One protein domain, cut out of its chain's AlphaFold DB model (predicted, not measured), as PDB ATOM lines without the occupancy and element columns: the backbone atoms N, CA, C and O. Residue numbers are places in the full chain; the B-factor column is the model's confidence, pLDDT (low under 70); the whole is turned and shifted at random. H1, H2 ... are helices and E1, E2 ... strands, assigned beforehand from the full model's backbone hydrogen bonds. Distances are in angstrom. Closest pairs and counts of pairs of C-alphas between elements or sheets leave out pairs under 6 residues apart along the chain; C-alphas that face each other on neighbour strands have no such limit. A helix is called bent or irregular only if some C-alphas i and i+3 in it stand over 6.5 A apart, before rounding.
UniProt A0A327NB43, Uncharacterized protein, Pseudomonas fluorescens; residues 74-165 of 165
ATOM      1  N   GLU A  74      93.451 149.318  32.887       97.44
ATOM      2  CA  GLU A  74      93.845 149.089  31.489       97.44
ATOM      3  C   GLU A  74      92.648 149.281  30.552       97.44
ATOM      4  O   GLU A  74      92.825 149.648  29.398       97.44
ATOM      5  N   HIS A  75      91.425 149.152  31.076       97.62
ATOM      6  CA  HIS A  75      90.196 149.171  30.284       97.62
ATOM      7  C   HIS A  75      89.362 150.434  30.516       97.62
ATOM      8  O   HIS A  75      88.655 150.858  29.609       97.62
ATOM      9  N   VAL A  76      89.446 151.060  31.695       97.25
ATOM     10  CA  VAL A  76      88.614 152.209  32.075       97.25
ATOM     11  C   VAL A  76      89.458 153.314  32.722       97.25
ATOM     12  O   VAL A  76      90.385 153.069  33.502       97.25
ATOM     13  N   ARG A  77      89.151 154.567  32.385       92.56
ATOM     14  CA  ARG A  77      89.553 155.771  33.130       92.56
ATOM     15  C   ARG A  77      88.323 156.348  33.809       92.56
ATOM     16  O   ARG A  77      87.224 156.248  33.273       92.56
ATOM     17  N   PHE A  78      88.519 156.991  34.950       92.19
ATOM     18  CA  PHE A  78      87.458 157.762  35.576       92.19
ATOM     19  C   PHE A  78      88.000 159.052  36.174       92.19
ATOM     20  O   PHE A  78      89.182 159.145  36.507       92.19
ATOM     21  N   ILE A  79      87.114 160.033  36.295       84.62
ATOM     22  CA  ILE A  79      87.336 161.265  37.047       84.62
ATOM     23  C   ILE A  79      86.250 161.320  38.110       84.62
ATOM     24  O   ILE A  79      85.083 161.059  37.819       84.62
ATOM     25  N   ARG A  80      86.640 161.656  39.338       88.62
ATOM     26  CA  ARG A  80      85.709 161.930  40.427       88.62
ATOM     27  C   ARG A  80      85.926 163.350  40.920       88.62
ATOM     28  O   ARG A  80      87.046 163.708  41.273       88.62
ATOM     29  N   VAL A  81      84.853 164.131  40.941       80.06
ATOM     30  CA  VAL A  81      84.820 165.478  41.512       80.06
ATOM     31  C   VAL A  81      83.938 165.425  42.747       80.06
ATOM     32  O   VAL A  81      82.755 165.102  42.652       80.06
ATOM     33  N   GLN A  82      84.526 165.727  43.900       83.44
ATOM     34  CA  GLN A  82      83.840 165.708  45.183       83.44
ATOM     35  C   GLN A  82      83.944 167.081  45.847       83.44
ATOM     36  O   GLN A  82      85.020 167.662  45.945       83.44
ATOM     37  N   THR A  83      82.801 167.574  46.300       78.62
ATOM     38  CA  THR A  83      82.635 168.754  47.151       78.62
ATOM     39  C   THR A  83      81.855 168.333  48.399       78.62
ATOM     40  O   THR A  83      81.482 167.163  48.528       78.62
ATOM     41  N   ASN A  84      81.587 169.264  49.314       74.62
ATOM     42  CA  ASN A  84      80.772 168.974  50.497       74.62
ATOM     43  C   ASN A  84      79.357 168.505  50.117       74.62
ATOM     44  O   ASN A  84      78.809 167.599  50.744       74.62
ATOM     45  N   ASP A  85      78.802 169.064  49.040       68.69
ATOM     46  CA  ASP A  85      77.401 168.852  48.674       68.69
ATOM     47  C   ASP A  85      77.232 167.869  47.511       68.69
ATOM     48  O   ASP A  85      76.257 167.109  47.464       68.69
ATOM     49  N   HIS A  86      78.221 167.807  46.617       66.62
ATOM     50  CA  HIS A  86      78.143 167.056  45.367       66.62
ATOM     51  C   HIS A  86      79.268 166.035  45.208       66.62
ATOM     52  O   HIS A  86      80.425 166.299  45.534       66.62
ATOM     53  N   ASN A  87      78.926 164.891  44.617       76.81
ATOM     54  CA  ASN A  87      79.870 163.874  44.171       76.81
ATOM     55  C   ASN A  87      79.485 163.440  42.754       76.81
ATOM     56  O   ASN A  87      78.376 162.950  42.537       76.81
ATOM     57  N   ILE A  88      80.388 163.656  41.803       79.19
ATOM     58  CA  ILE A  88      80.189 163.348  40.388       79.19
ATOM     59  C   ILE A  88      81.313 162.417  39.954       79.19
ATOM     60  O   ILE A  88      82.488 162.787  40.020       79.19
ATOM     61  N   THR A  89      80.955 161.230  39.469       85.44
ATOM     62  CA  THR A  89      81.902 160.298  38.850       85.44
ATOM     63  C   THR A  89      81.615 160.198  37.353       85.44
ATOM     64  O   THR A  89      80.477 159.978  36.956       85.44
ATOM     65  N   LEU A  90      82.640 160.327  36.512       81.38
ATOM     66  CA  LEU A  90      82.553 160.107  35.066       81.38
ATOM     67  C   LEU A  90      83.482 158.963  34.674       81.38
ATOM     68  O   LEU A  90      84.651 158.969  35.057       81.38
ATOM     69  N   TYR A  91      82.983 158.020  33.877       90.88
ATOM     70  CA  TYR A  91      83.749 156.878  33.380       90.88
ATOM     71  C   TYR A  91      83.970 156.979  31.873       90.88
ATOM     72  O   TYR A  91      83.108 157.444  31.130       90.88
ATOM     73  N   ARG A  92      85.132 156.511  31.418       90.69
ATOM     74  CA  ARG A  92      85.487 156.405  30.003       90.69
ATOM     75  C   ARG A  92      86.177 155.074  29.736       90.69
ATOM     76  O   ARG A  92      87.251 154.811  30.281       90.69
ATOM     77  N   GLY A  93      85.606 154.282  28.837       94.19
ATOM     78  CA  GLY A  93      86.239 153.077  28.309       94.19
ATOM     79  C   GLY A  93      87.406 153.399  27.372       94.19
ATOM     80  O   GLY A  93      87.339 154.337  26.577       94.19
ATOM     81  N   ILE A  94      88.482 152.622  27.475       95.19
ATOM     82  CA  ILE A  94      89.700 152.733  26.659       95.19
ATOM     83  C   ILE A  94      89.742 151.598  25.638       95.19
ATOM     84  O   ILE A  94      89.895 151.842  24.444       95.19
ATOM     85  N   THR A  95      89.573 150.366  26.117       97.06
ATOM     86  CA  THR A  95      89.475 149.149  25.302       97.06
ATOM     87  C   THR A  95      88.017 148.843  24.988       97.06
ATOM     88  O   THR A  95      87.123 149.385  25.637       97.06
ATOM     89  N   ASP A  96      87.750 147.953  24.038       96.94
ATOM     90  CA  ASP A  96      86.370 147.623  23.655       96.94
ATOM     91  C   ASP A  96      85.588 146.975  24.805       96.94
ATOM     92  O   ASP A  96      84.464 147.381  25.093       96.94
ATOM     93  N   GLN A  97      86.232 146.097  25.576       97.19
ATOM     94  CA  GLN A  97      85.671 145.539  26.813       97.19
ATOM     95  C   GLN A  97      85.338 146.636  27.838       97.19
ATOM     96  O   GLN A  97      84.325 146.562  28.532       97.19
ATOM     97  N   GLY A  98      86.193 147.661  27.950       97.00
ATOM     98  CA  GLY A  98      85.989 148.785  28.861       97.00
ATOM     99  C   GLY A  98      84.903 149.755  28.399       97.00
ATOM    100  O   GLY A  98      84.154 150.259  29.232       97.00
ATOM    101  N   LYS A  99      84.794 150.005  27.087       95.81
ATOM    102  CA  LYS A  99      83.704 150.794  26.489       95.81
ATOM    103  C   LYS A  99      82.371 150.105  26.741       95.81
ATOM    104  O   LYS A  99      81.501 150.719  27.342       95.81
ATOM    105  N   LYS A 100      82.286 148.804  26.440       95.81
ATOM    106  CA  LYS A 100      81.101 147.990  26.720       95.81
ATOM    107  C   LYS A 100      80.702 148.044  28.196       95.81
ATOM    108  O   LYS A 100      79.551 148.309  28.503       95.81
ATOM    109  N   LEU A 101      81.656 147.889  29.121       96.25
ATOM    110  CA  LEU A 101      81.378 148.027  30.557       96.25
ATOM    111  C   LEU A 101      80.830 149.417  30.928       96.25
ATOM    112  O   LEU A 101      79.980 149.537  31.810       96.25
ATOM    113  N   CYS A 102      81.341 150.476  30.297       94.25
ATOM    114  CA  CYS A 102      80.840 151.825  30.537       94.25
ATOM    115  C   CYS A 102      79.417 152.003  30.013       94.25
ATOM    116  O   CYS A 102      78.590 152.557  30.734       94.25
ATOM    117  N   ASP A 103      79.145 151.520  28.804       91.25
ATOM    118  CA  ASP A 103      77.849 151.661  28.140       91.25
ATOM    119  C   ASP A 103      76.756 150.822  28.813       91.25
ATOM    120  O   ASP A 103      75.643 151.309  28.998       91.25
ATOM    121  N   ASP A 104      77.091 149.603  29.241       91.12
ATOM    122  CA  ASP A 104      76.127 148.663  29.820       91.12
ATOM    123  C   ASP A 104      75.895 148.863  31.322       91.12
ATOM    124  O   ASP A 104      74.884 148.398  31.844       91.12
ATOM    125  N   LEU A 105      76.835 149.496  32.040       93.69
ATOM    126  CA  LEU A 105      76.776 149.569  33.504       93.69
ATOM    127  C   LEU A 105      77.248 150.902  34.088       93.69
ATOM    128  O   LEU A 105      76.493 151.576  34.786       93.69
ATOM    129  N   LEU A 106      78.510 151.292  33.872       93.50
ATOM    130  CA  LEU A 106      79.100 152.376  34.677       93.50
ATOM    131  C   LEU A 106      78.477 153.748  34.395       93.50
ATOM    132  O   LEU A 106      78.446 154.592  35.290       93.50
ATOM    133  N   ARG A 107      77.971 153.977  33.178       87.12
ATOM    134  CA  ARG A 107      77.235 155.197  32.832       87.12
ATOM    135  C   ARG A 107      75.932 155.309  33.619       87.12
ATOM    136  O   ARG A 107      75.620 156.394  34.104       87.12
ATOM    137  N   ASP A 108      75.217 154.203  33.774       87.94
ATOM    138  CA  ASP A 108      73.951 154.146  34.503       87.94
ATOM    139  C   ASP A 108      74.181 154.391  36.002       87.94
ATOM    140  O   ASP A 108      73.498 155.212  36.615       87.94
ATOM    141  N   ILE A 109      75.233 153.782  36.561       88.19
ATOM    142  CA  ILE A 109      75.679 154.029  37.941       88.19
ATOM    143  C   ILE A 109      76.048 155.501  38.153       88.19
ATOM    144  O   ILE A 109      75.545 156.138  39.076       88.19
ATOM    145  N   ALA A 110      76.896 156.063  37.286       86.94
ATOM    146  CA  ALA A 110      77.320 157.458  37.377       86.94
ATOM    147  C   ALA A 110      76.138 158.430  37.283       86.94
ATOM    148  O   ALA A 110      76.044 159.387  38.049       86.94
ATOM    149  N   ALA A 111      75.214 158.187  36.359       82.69
ATOM    150  CA  ALA A 111      74.057 159.043  36.178       82.69
ATOM    151  C   ALA A 111      73.077 158.940  37.362       82.69
ATOM    152  O   ALA A 111      72.555 159.965  37.804       82.69
ATOM    153  N   LYS A 112      72.901 157.747  37.952       81.25
ATOM    154  CA  LYS A 112      72.164 157.572  39.213       81.25
ATOM    155  C   LYS A 112      72.817 158.355  40.356       81.25
ATOM    156  O   LYS A 112      72.117 159.078  41.062       81.25
ATOM    157  N   GLU A 113      74.143 158.276  40.508       79.12
ATOM    158  CA  GLU A 113      74.888 159.061  41.506       79.12
ATOM    159  C   GLU A 113      74.667 160.569  41.320       79.12
ATOM    160  O   GLU A 113      74.432 161.275  42.301       79.12
ATOM    161  N   VAL A 114      74.705 161.066  40.079       78.31
ATOM    162  CA  VAL A 114      74.492 162.488  39.770       78.31
ATOM    163  C   VAL A 114      73.061 162.925  40.070       78.31
ATOM    164  O   VAL A 114      72.878 163.986  40.656       78.31
ATOM    165  N   LEU A 115      72.045 162.131  39.724       76.94
ATOM    166  CA  LEU A 115      70.652 162.475  40.030       76.94
ATOM    167  C   LEU A 115      70.396 162.527  41.539       76.94
ATOM    168  O   LEU A 115      69.774 163.469  42.027       76.94
ATOM    169  N   VAL A 116      70.903 161.538  42.279       74.62
ATOM    170  CA  VAL A 116      70.719 161.468  43.733       74.62
ATOM    171  C   VAL A 116      71.487 162.584  44.441       74.62
ATOM    172  O   VAL A 116      70.925 163.263  45.295       74.62
ATOM    173  N   ASN A 117      72.754 162.815  44.084       70.50
ATOM    174  CA  ASN A 117      73.589 163.824  44.746       70.50
ATOM    175  C   ASN A 117      73.392 165.247  44.203       70.50
ATOM    176  O   ASN A 117      73.822 166.212  44.837       70.50
ATOM    177  N   GLY A 118      72.773 165.394  43.034       71.06
ATOM    178  CA  GLY A 118      72.450 166.682  42.426       71.06
ATOM    179  C   GLY A 118      71.198 167.336  43.013       71.06
ATOM    180  O   GLY A 118      71.019 168.538  42.843       71.06
ATOM    181  N   ASN A 119      70.352 166.583  43.729       74.25
ATOM    182  CA  ASN A 119      69.158 167.101  44.398       74.25
ATOM    183  C   ASN A 119      69.267 166.924  45.930       74.25
ATOM    184  O   ASN A 119      69.012 165.830  46.440       74.25
ATOM    185  N   PRO A 120      69.603 167.990  46.686       72.50
ATOM    186  CA  PRO A 120      69.784 167.917  48.137       72.50
ATOM    187  C   PRO A 120      68.554 167.423  48.906       72.50
ATOM    188  O   PRO A 120      68.705 166.664  49.862       72.50
ATOM    189  N   ALA A 121      67.343 167.804  48.485       74.06
ATOM    190  CA  ALA A 121      66.110 167.361  49.135       74.06
ATOM    191  C   ALA A 121      65.927 165.848  48.973       74.06
ATOM    192  O   ALA A 121      65.655 165.134  49.934       74.06
ATOM    193  N   MET A 122      66.168 165.347  47.763       71.38
ATOM    194  CA  MET A 122      66.070 163.925  47.461       71.38
ATOM    195  C   MET A 122      67.151 163.104  48.175       71.38
ATOM    196  O   MET A 122      66.854 162.046  48.729       71.38
ATOM    197  N   LYS A 123      68.388 163.614  48.221       71.69
ATOM    198  CA  LYS A 123      69.483 163.039  49.011       71.69
ATOM    199  C   LYS A 123      69.088 162.926  50.484       71.69
ATOM    200  O   LYS A 123      69.227 161.852  51.059       71.69
ATOM    201  N   ALA A 124      68.537 163.992  51.069       73.81
ATOM    202  CA  ALA A 124      68.098 164.009  52.462       73.81
ATOM    203  C   ALA A 124      66.977 162.990  52.733       73.81
ATOM    204  O   ALA A 124      67.071 162.225  53.692       73.81
ATOM    205  N   SER A 125      65.960 162.917  51.866       76.31
ATOM    206  CA  SER A 125      64.878 161.933  51.993       76.31
ATOM    207  C   SER A 125      65.387 160.492  51.893       76.31
ATOM    208  O   SER A 125      65.011 159.655  52.709       76.31
ATOM    209  N   LEU A 126      66.278 160.193  50.942       74.38
ATOM    210  CA  LEU A 126      66.874 158.858  50.811       74.38
ATOM    211  C   LEU A 126      67.781 158.509  51.995       74.38
ATOM    212  O   LEU A 126      67.791 157.361  52.435       74.38
ATOM    213  N   SER A 127      68.534 159.474  52.526       73.44
ATOM    214  CA  SER A 127      69.324 159.279  53.743       73.44
ATOM    215  C   SER A 127      68.436 158.955  54.942       73.44
ATOM    216  O   SER A 127      68.757 158.019  55.662       73.44
ATOM    217  N   ALA A 128      67.316 159.660  55.118       78.94
ATOM    218  CA  ALA A 128      66.357 159.372  56.183       78.94
ATOM    219  C   ALA A 128      65.740 157.971  56.034       78.94
ATOM    220  O   ALA A 128      65.683 157.224  57.001       78.94
ATOM    221  N   ILE A 129      65.348 157.576  54.816       75.56
ATOM    222  CA  ILE A 129      64.789 156.240  54.546       75.56
ATOM    223  C   ILE A 129      65.800 155.129  54.869       75.56
ATOM    224  O   ILE A 129      65.442 154.131  55.483       75.56
ATOM    225  N   ASN A 130      67.068 155.294  54.483       69.56
ATOM    226  CA  ASN A 130      68.101 154.275  54.706       69.56
ATOM    227  C   ASN A 130      68.570 154.163  56.171       69.56
ATOM    228  O   ASN A 130      69.346 153.260  56.471       69.56
ATOM    229  N   GLN A 131      68.164 155.078  57.057       75.25
ATOM    230  CA  GLN A 131      68.463 154.999  58.495       75.25
ATOM    231  C   GLN A 131      67.526 154.049  59.245       75.25
ATOM    232  O   GLN A 131      67.831 153.681  60.377       75.25
ATOM    233  N   PHE A 132      66.399 153.662  58.647       77.50
ATOM    234  CA  PHE A 132      65.491 152.707  59.265       77.50
ATOM    235  C   PHE A 132      66.053 151.291  59.134       77.50
ATOM    236  O   PHE A 132      66.245 150.789  58.027       77.50
ATOM    237  N   GLU A 133      66.301 150.649  60.273       70.69
ATOM    238  CA  GLU A 133      66.552 149.212  60.333       70.69
ATOM    239  C   GLU A 133      65.218 148.479  60.160       70.69
ATOM    240  O   GLU A 133      64.233 148.787  60.833       70.69
ATOM    241  N   THR A 134      65.168 147.532  59.225       76.25
ATOM    242  CA  THR A 134      63.995 146.688  58.995       76.25
ATOM    243  C   THR A 134      64.269 145.271  59.462       76.25
ATOM    244  O   THR A 134      65.367 144.756  59.260       76.25
ATOM    245  N   GLU A 135      63.260 144.623  60.037       81.38
ATOM    246  CA  GLU A 135      63.313 143.185  60.293       81.38
ATOM    247  C   GLU A 135      63.276 142.420  58.965       81.38
ATOM    248  O   GLU A 135      62.502 142.768  58.063       81.38
ATOM    249  N   GLU A 136      64.116 141.393  58.852       75.12
ATOM    250  CA  GLU A 136      64.228 140.554  57.657       75.12
ATOM    251  C   GLU A 136      62.896 139.834  57.379       75.12
ATOM    252  O   GLU A 136      62.314 139.195  58.257       75.12
ATOM    253  N   GLY A 137      62.382 139.969  56.158       76.81
ATOM    254  CA  GLY A 137      61.083 139.448  55.735       76.81
ATOM    255  C   GLY A 137      59.880 140.306  56.138       76.81
ATOM    256  O   GLY A 137      58.742 139.908  55.879       76.81
ATOM    257  N   SER A 138      60.092 141.474  56.756       83.81
ATOM    258  CA  SER A 138      58.993 142.367  57.131       83.81
ATOM    259  C   SER A 138      58.308 143.004  55.917       83.81
ATOM    260  O   SER A 138      58.903 143.238  54.861       83.81
ATOM    261  N   GLU A 139      57.033 143.363  56.086       83.31
ATOM    262  CA  GLU A 139      56.282 144.115  55.074       83.31
ATOM    263  C   GLU A 139      56.962 145.455  54.743       83.31
ATOM    264  O   GLU A 139      56.973 145.886  53.587       83.31
ATOM    265  N   LEU A 140      57.594 146.081  55.743       77.62
ATOM    266  CA  LEU A 140      58.341 147.325  55.586       77.62
ATOM    267  C   LEU A 140      59.598 147.142  54.724       77.62
ATOM    268  O   LEU A 140      59.823 147.954  53.827       77.62
ATOM    269  N   GLU A 141      60.382 146.079  54.932       78.12
ATOM    270  CA  GLU A 141      61.535 145.760  54.074       78.12
ATOM    271  C   GLU A 141      61.095 145.559  52.615       78.12
ATOM    272  O   GLU A 141      61.676 146.131  51.684       78.12
ATOM    273  N   GLY A 142      60.013 144.800  52.415       77.81
ATOM    274  CA  GLY A 142      59.433 144.571  51.094       77.81
ATOM    275  C   GLY A 142      58.953 145.865  50.427       77.81
ATOM    276  O   GLY A 142      59.198 146.081  49.237       77.81
ATOM    277  N   ALA A 143      58.300 146.755  51.179       77.94
ATOM    278  CA  ALA A 143      57.841 148.051  50.682       77.94
ATOM    279  C   ALA A 143      59.006 148.992  50.330       77.94
ATOM    280  O   ALA A 143      58.977 149.637  49.278       77.94
ATOM    281  N   LEU A 144      60.052 149.042  51.163       75.50
ATOM    282  CA  LEU A 144      61.252 149.843  50.909       75.50
ATOM    283  C   LEU A 144      62.024 149.348  49.684       75.50
ATOM    284  O   LEU A 144      62.465 150.165  48.874       75.50
ATOM    285  N   THR A 145      62.140 148.031  49.512       73.44
ATOM    286  CA  THR A 145      62.775 147.429  48.331       73.44
ATOM    287  C   THR A 145      62.026 147.816  47.058       73.44
ATOM    288  O   THR A 145      62.628 148.377  46.142       73.44
ATOM    289  N   LYS A 146      60.695 147.656  47.039       78.00
ATOM    290  CA  LYS A 146      59.849 148.068  45.904       78.00
ATOM    291  C   LYS A 146      59.957 149.560  45.596       78.00
ATOM    292  O   LYS A 146      59.995 149.949  44.431       78.00
ATOM    293  N   LEU A 147      60.014 150.409  46.625       78.44
ATOM    294  CA  LEU A 147      60.207 151.848  46.450       78.44
ATOM    295  C   LEU A 147      61.563 152.149  45.797       78.44
ATOM    296  O   LEU A 147      61.627 152.960  44.875       78.44
ATOM    297  N   GLN A 148      62.638 151.496  46.246       72.19
ATOM    298  CA  GLN A 148      63.982 151.674  45.685       72.19
ATOM    299  C   GLN A 148      64.084 151.185  44.236       72.19
ATOM    300  O   GLN A 148      64.713 151.861  43.416       72.19
ATOM    301  N   GLU A 149      63.458 150.054  43.909       72.12
ATOM    302  CA  GLU A 149      63.352 149.533  42.543       72.12
ATOM    303  C   GLU A 149      62.598 150.515  41.643       72.12
ATOM    304  O   GLU A 149      63.153 150.988  40.653       72.12
ATOM    305  N   ALA A 150      61.387 150.925  42.040       72.56
ATOM    306  CA  ALA A 150      60.572 151.874  41.279       72.56
ATOM    307  C   ALA A 150      61.284 153.220  41.077       72.56
ATOM    308  O   ALA A 150      61.212 153.824  40.004       72.56
ATOM    309  N   PHE A 151      61.998 153.685  42.104       72.50
ATOM    310  CA  PHE A 151      62.789 154.903  42.029       72.50
ATOM    311  C   PHE A 151      63.964 154.755  41.055       72.50
ATOM    312  O   PHE A 151      64.199 155.634  40.223       72.50
ATOM    313  N   THR A 152      64.693 153.639  41.138       67.94
ATOM    314  CA  THR A 152      65.805 153.338  40.229       67.94
ATOM    315  C   THR A 152      65.300 153.269  38.792       67.94
ATOM    316  O   THR A 152      65.855 153.949  37.934       67.94
ATOM    317  N   ASP A 153      64.197 152.572  38.536       69.19
ATOM    318  CA  ASP A 153      63.569 152.492  37.216       69.19
ATOM    319  C   ASP A 153      63.165 153.868  36.673       69.19
ATOM    320  O   ASP A 153      63.421 154.185  35.508       69.19
ATOM    321  N   ALA A 154      62.554 154.716  37.506       71.94
ATOM    322  CA  ALA A 154      62.169 156.069  37.117       71.94
ATOM    323  C   ALA A 154      63.392 156.939  36.781       71.94
ATOM    324  O   ALA A 154      63.408 157.605  35.744       71.94
ATOM    325  N   ALA A 155      64.436 156.891  37.613       69.06
ATOM    326  CA  ALA A 155      65.697 157.582  37.360       69.06
ATOM    327  C   ALA A 155      66.346 157.091  36.056       69.06
ATOM    328  O   ALA A 155      66.723 157.896  35.206       69.06
ATOM    329  N   MET A 156      66.388 155.778  35.838       69.00
ATOM    330  CA  MET A 156      66.939 155.174  34.626       69.00
ATOM    331  C   MET A 156      66.187 155.595  33.357       69.00
ATOM    332  O   MET A 156      66.824 155.872  32.338       69.00
ATOM    333  N   ARG A 157      64.855 155.733  33.411       73.44
ATOM    334  CA  ARG A 157      64.047 156.264  32.294       73.44
ATOM    335  C   ARG A 157      64.365 157.721  31.958       73.44
ATOM    336  O   ARG A 157      64.269 158.101  30.795       73.44
ATOM    337  N   LEU A 158      64.733 158.537  32.948       69.31
ATOM    338  CA  LEU A 158      65.147 159.927  32.721       69.31
ATOM    339  C   LEU A 158      66.539 160.007  32.078       69.31
ATOM    340  O   LEU A 158      66.783 160.871  31.239       69.31
ATOM    341  N   ILE A 159      67.440 159.096  32.453       68.19
ATOM    342  CA  ILE A 159      68.827 159.040  31.957       68.19
ATOM    343  C   ILE A 159      68.895 158.478  30.534       68.19
ATOM    344  O   ILE A 159      69.719 158.919  29.729       68.19
ATOM    345  N   LYS A 160      68.040 157.498  30.221       64.56
ATOM    346  CA  LYS A 160      67.887 156.902  28.892       64.56
ATOM    347  C   LYS A 160      66.634 157.489  28.233       64.56
ATOM    348  O   LYS A 160      65.596 156.821  28.240       64.56
ATOM    349  N   PRO A 161      66.679 158.708  27.652       51.56
ATOM    350  CA  PRO A 161      65.565 159.153  26.831       51.56
ATOM    351  C   PRO A 161      65.407 158.109  25.729       51.56
ATOM    352  O   PRO A 161      66.406 157.718  25.122       51.56
ATOM    353  N   LYS A 162      64.178 157.600  25.558       45.94
ATOM    354  CA  LYS A 162      63.804 156.573  24.578       45.94
ATOM    355  C   LYS A 162      64.735 156.620  23.362       45.94
ATOM    356  O   LYS A 162      64.649 157.553  22.564       45.94
ATOM    357  N   LEU A 163      65.583 155.602  23.202       40.28
ATOM    358  CA  LEU A 163      66.134 155.243  21.897       40.28
ATOM    359  C   LEU A 163      64.952 154.722  21.070       40.28
ATOM    360  O   LEU A 163      64.732 153.526  20.944       40.28
ATOM    361  N   ALA A 164      64.112 155.649  20.623       37.41
ATOM    362  CA  ALA A 164      63.077 155.426  19.639       37.41
ATOM    363  C   ALA A 164      63.568 156.071  18.345       37.41
ATOM    364  O   ALA A 164      63.308 157.246  18.083       37.41
ATOM    365  N   LYS A 165      64.326 155.288  17.582       32.00
ATOM    366  CA  LYS A 165      64.302 155.270  16.123       32.00
ATOM    367  C   LYS A 165      64.469 153.829  15.681       32.00
ATOM    368  O   LYS A 165      65.374 153.171  16.239       32.00
TER     369      LYS A 165
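Overview. This is residues 74 to 165 of the 165 residues of an uncharacterized protein of Pseudomonas fluorescens (UniProt A0A327NB43). A two-stranded hairpin, E1 and E2, lies along one side of a bent helix, H1, with E2 next to the helix and E1 on the far side of E2. From the end of H1, the helix H2 turns off at a corner, and the long helix H3 comes back so that its last part meets the second arm of H1; H1b, H2 and H3 make a loose triangle with few contacts. The printed part has 92 residues, with two named strands and then three named helices in the order E1, E2, H1, H2, H3; the sheet is E1 - E2, antiparallel, and the class is mixed, helices and strands. The whole is loose, with a radius of gyration of the C-alphas of 16.0 A and spans of 44 by 36 by 27 A.

Along the chain. Strand E1 is residues 76 to 82, 19.4 A long, and begins with C-alpha 76 at (88.614, 152.209, 32.075). Strand E2 is residues 87 to 93, 20.2 A long. H1, residues 96 to 118, was assigned as one helix by its hydrogen bonds but is bent: C-alphas 104 and 107 are 7.3 A apart. Its arms are H1a, residues 96 to 104, 12.0 A long, and H1b, residues 107 to 118, 15.7 A long. H2 is residues 120 to 130, 15.2 A long. H3 is residues 139 to 159, 30.2 A long, from C-alpha 139 at (56.282, 144.115, 55.074) to C-alpha 159 at (68.827, 159.040, 31.957).

Arrangement. E1 and E2 form a hairpin, antiparallel at 168 degrees, with N 79 and O 90 at 3.0 A and N 88 and O 81 at 2.9 A, within hydrogen-bond range. The closest C-alphas of E2 and H1b are those of Thr 89 and Ala 110, 5.6 A apart; those of E2 and H1a are Gly 93 and Lys 99, 3.9 A apart. The lines of H1a and H1b stand at a steep tilt of 45 degrees. H3, with residues 152 to 159 alone, touches H1b, about perpendicular at 75 degrees; the closest C-alphas are those of Ala 111 and Ile 159, 6.7 A apart. H1b, with residues 116 to 117 alone, only just touches H2, with 3 pairs of C-alphas within 8 A, and only at the corner; the closest C-alphas are those of Val 116 and Lys 123, 5.6 A apart, and the lines are about perpendicular at 75 degrees. H2 and H3 are apart, but only just, with their closest C-alphas 8.2 A apart. In H1a, H1b, H2 and H3 every O i to N i+4 pair is within hydrogen-bond range.

Size, cuts and confidence. The two C-alphas farthest apart are those of Glu 135 and Lys 165, the chain's last residue, at 45.8 A. The printed part has no cut. The links E1 to E2, E2 to H1 and H1 to H2 are tight, H2 to H3 is short, and no link is long. The mean pLDDT of the printed part is 78.5; it is under 70 at residues 85 to 86, 130, 152 to 153, 155 to 156 and 158 to 165.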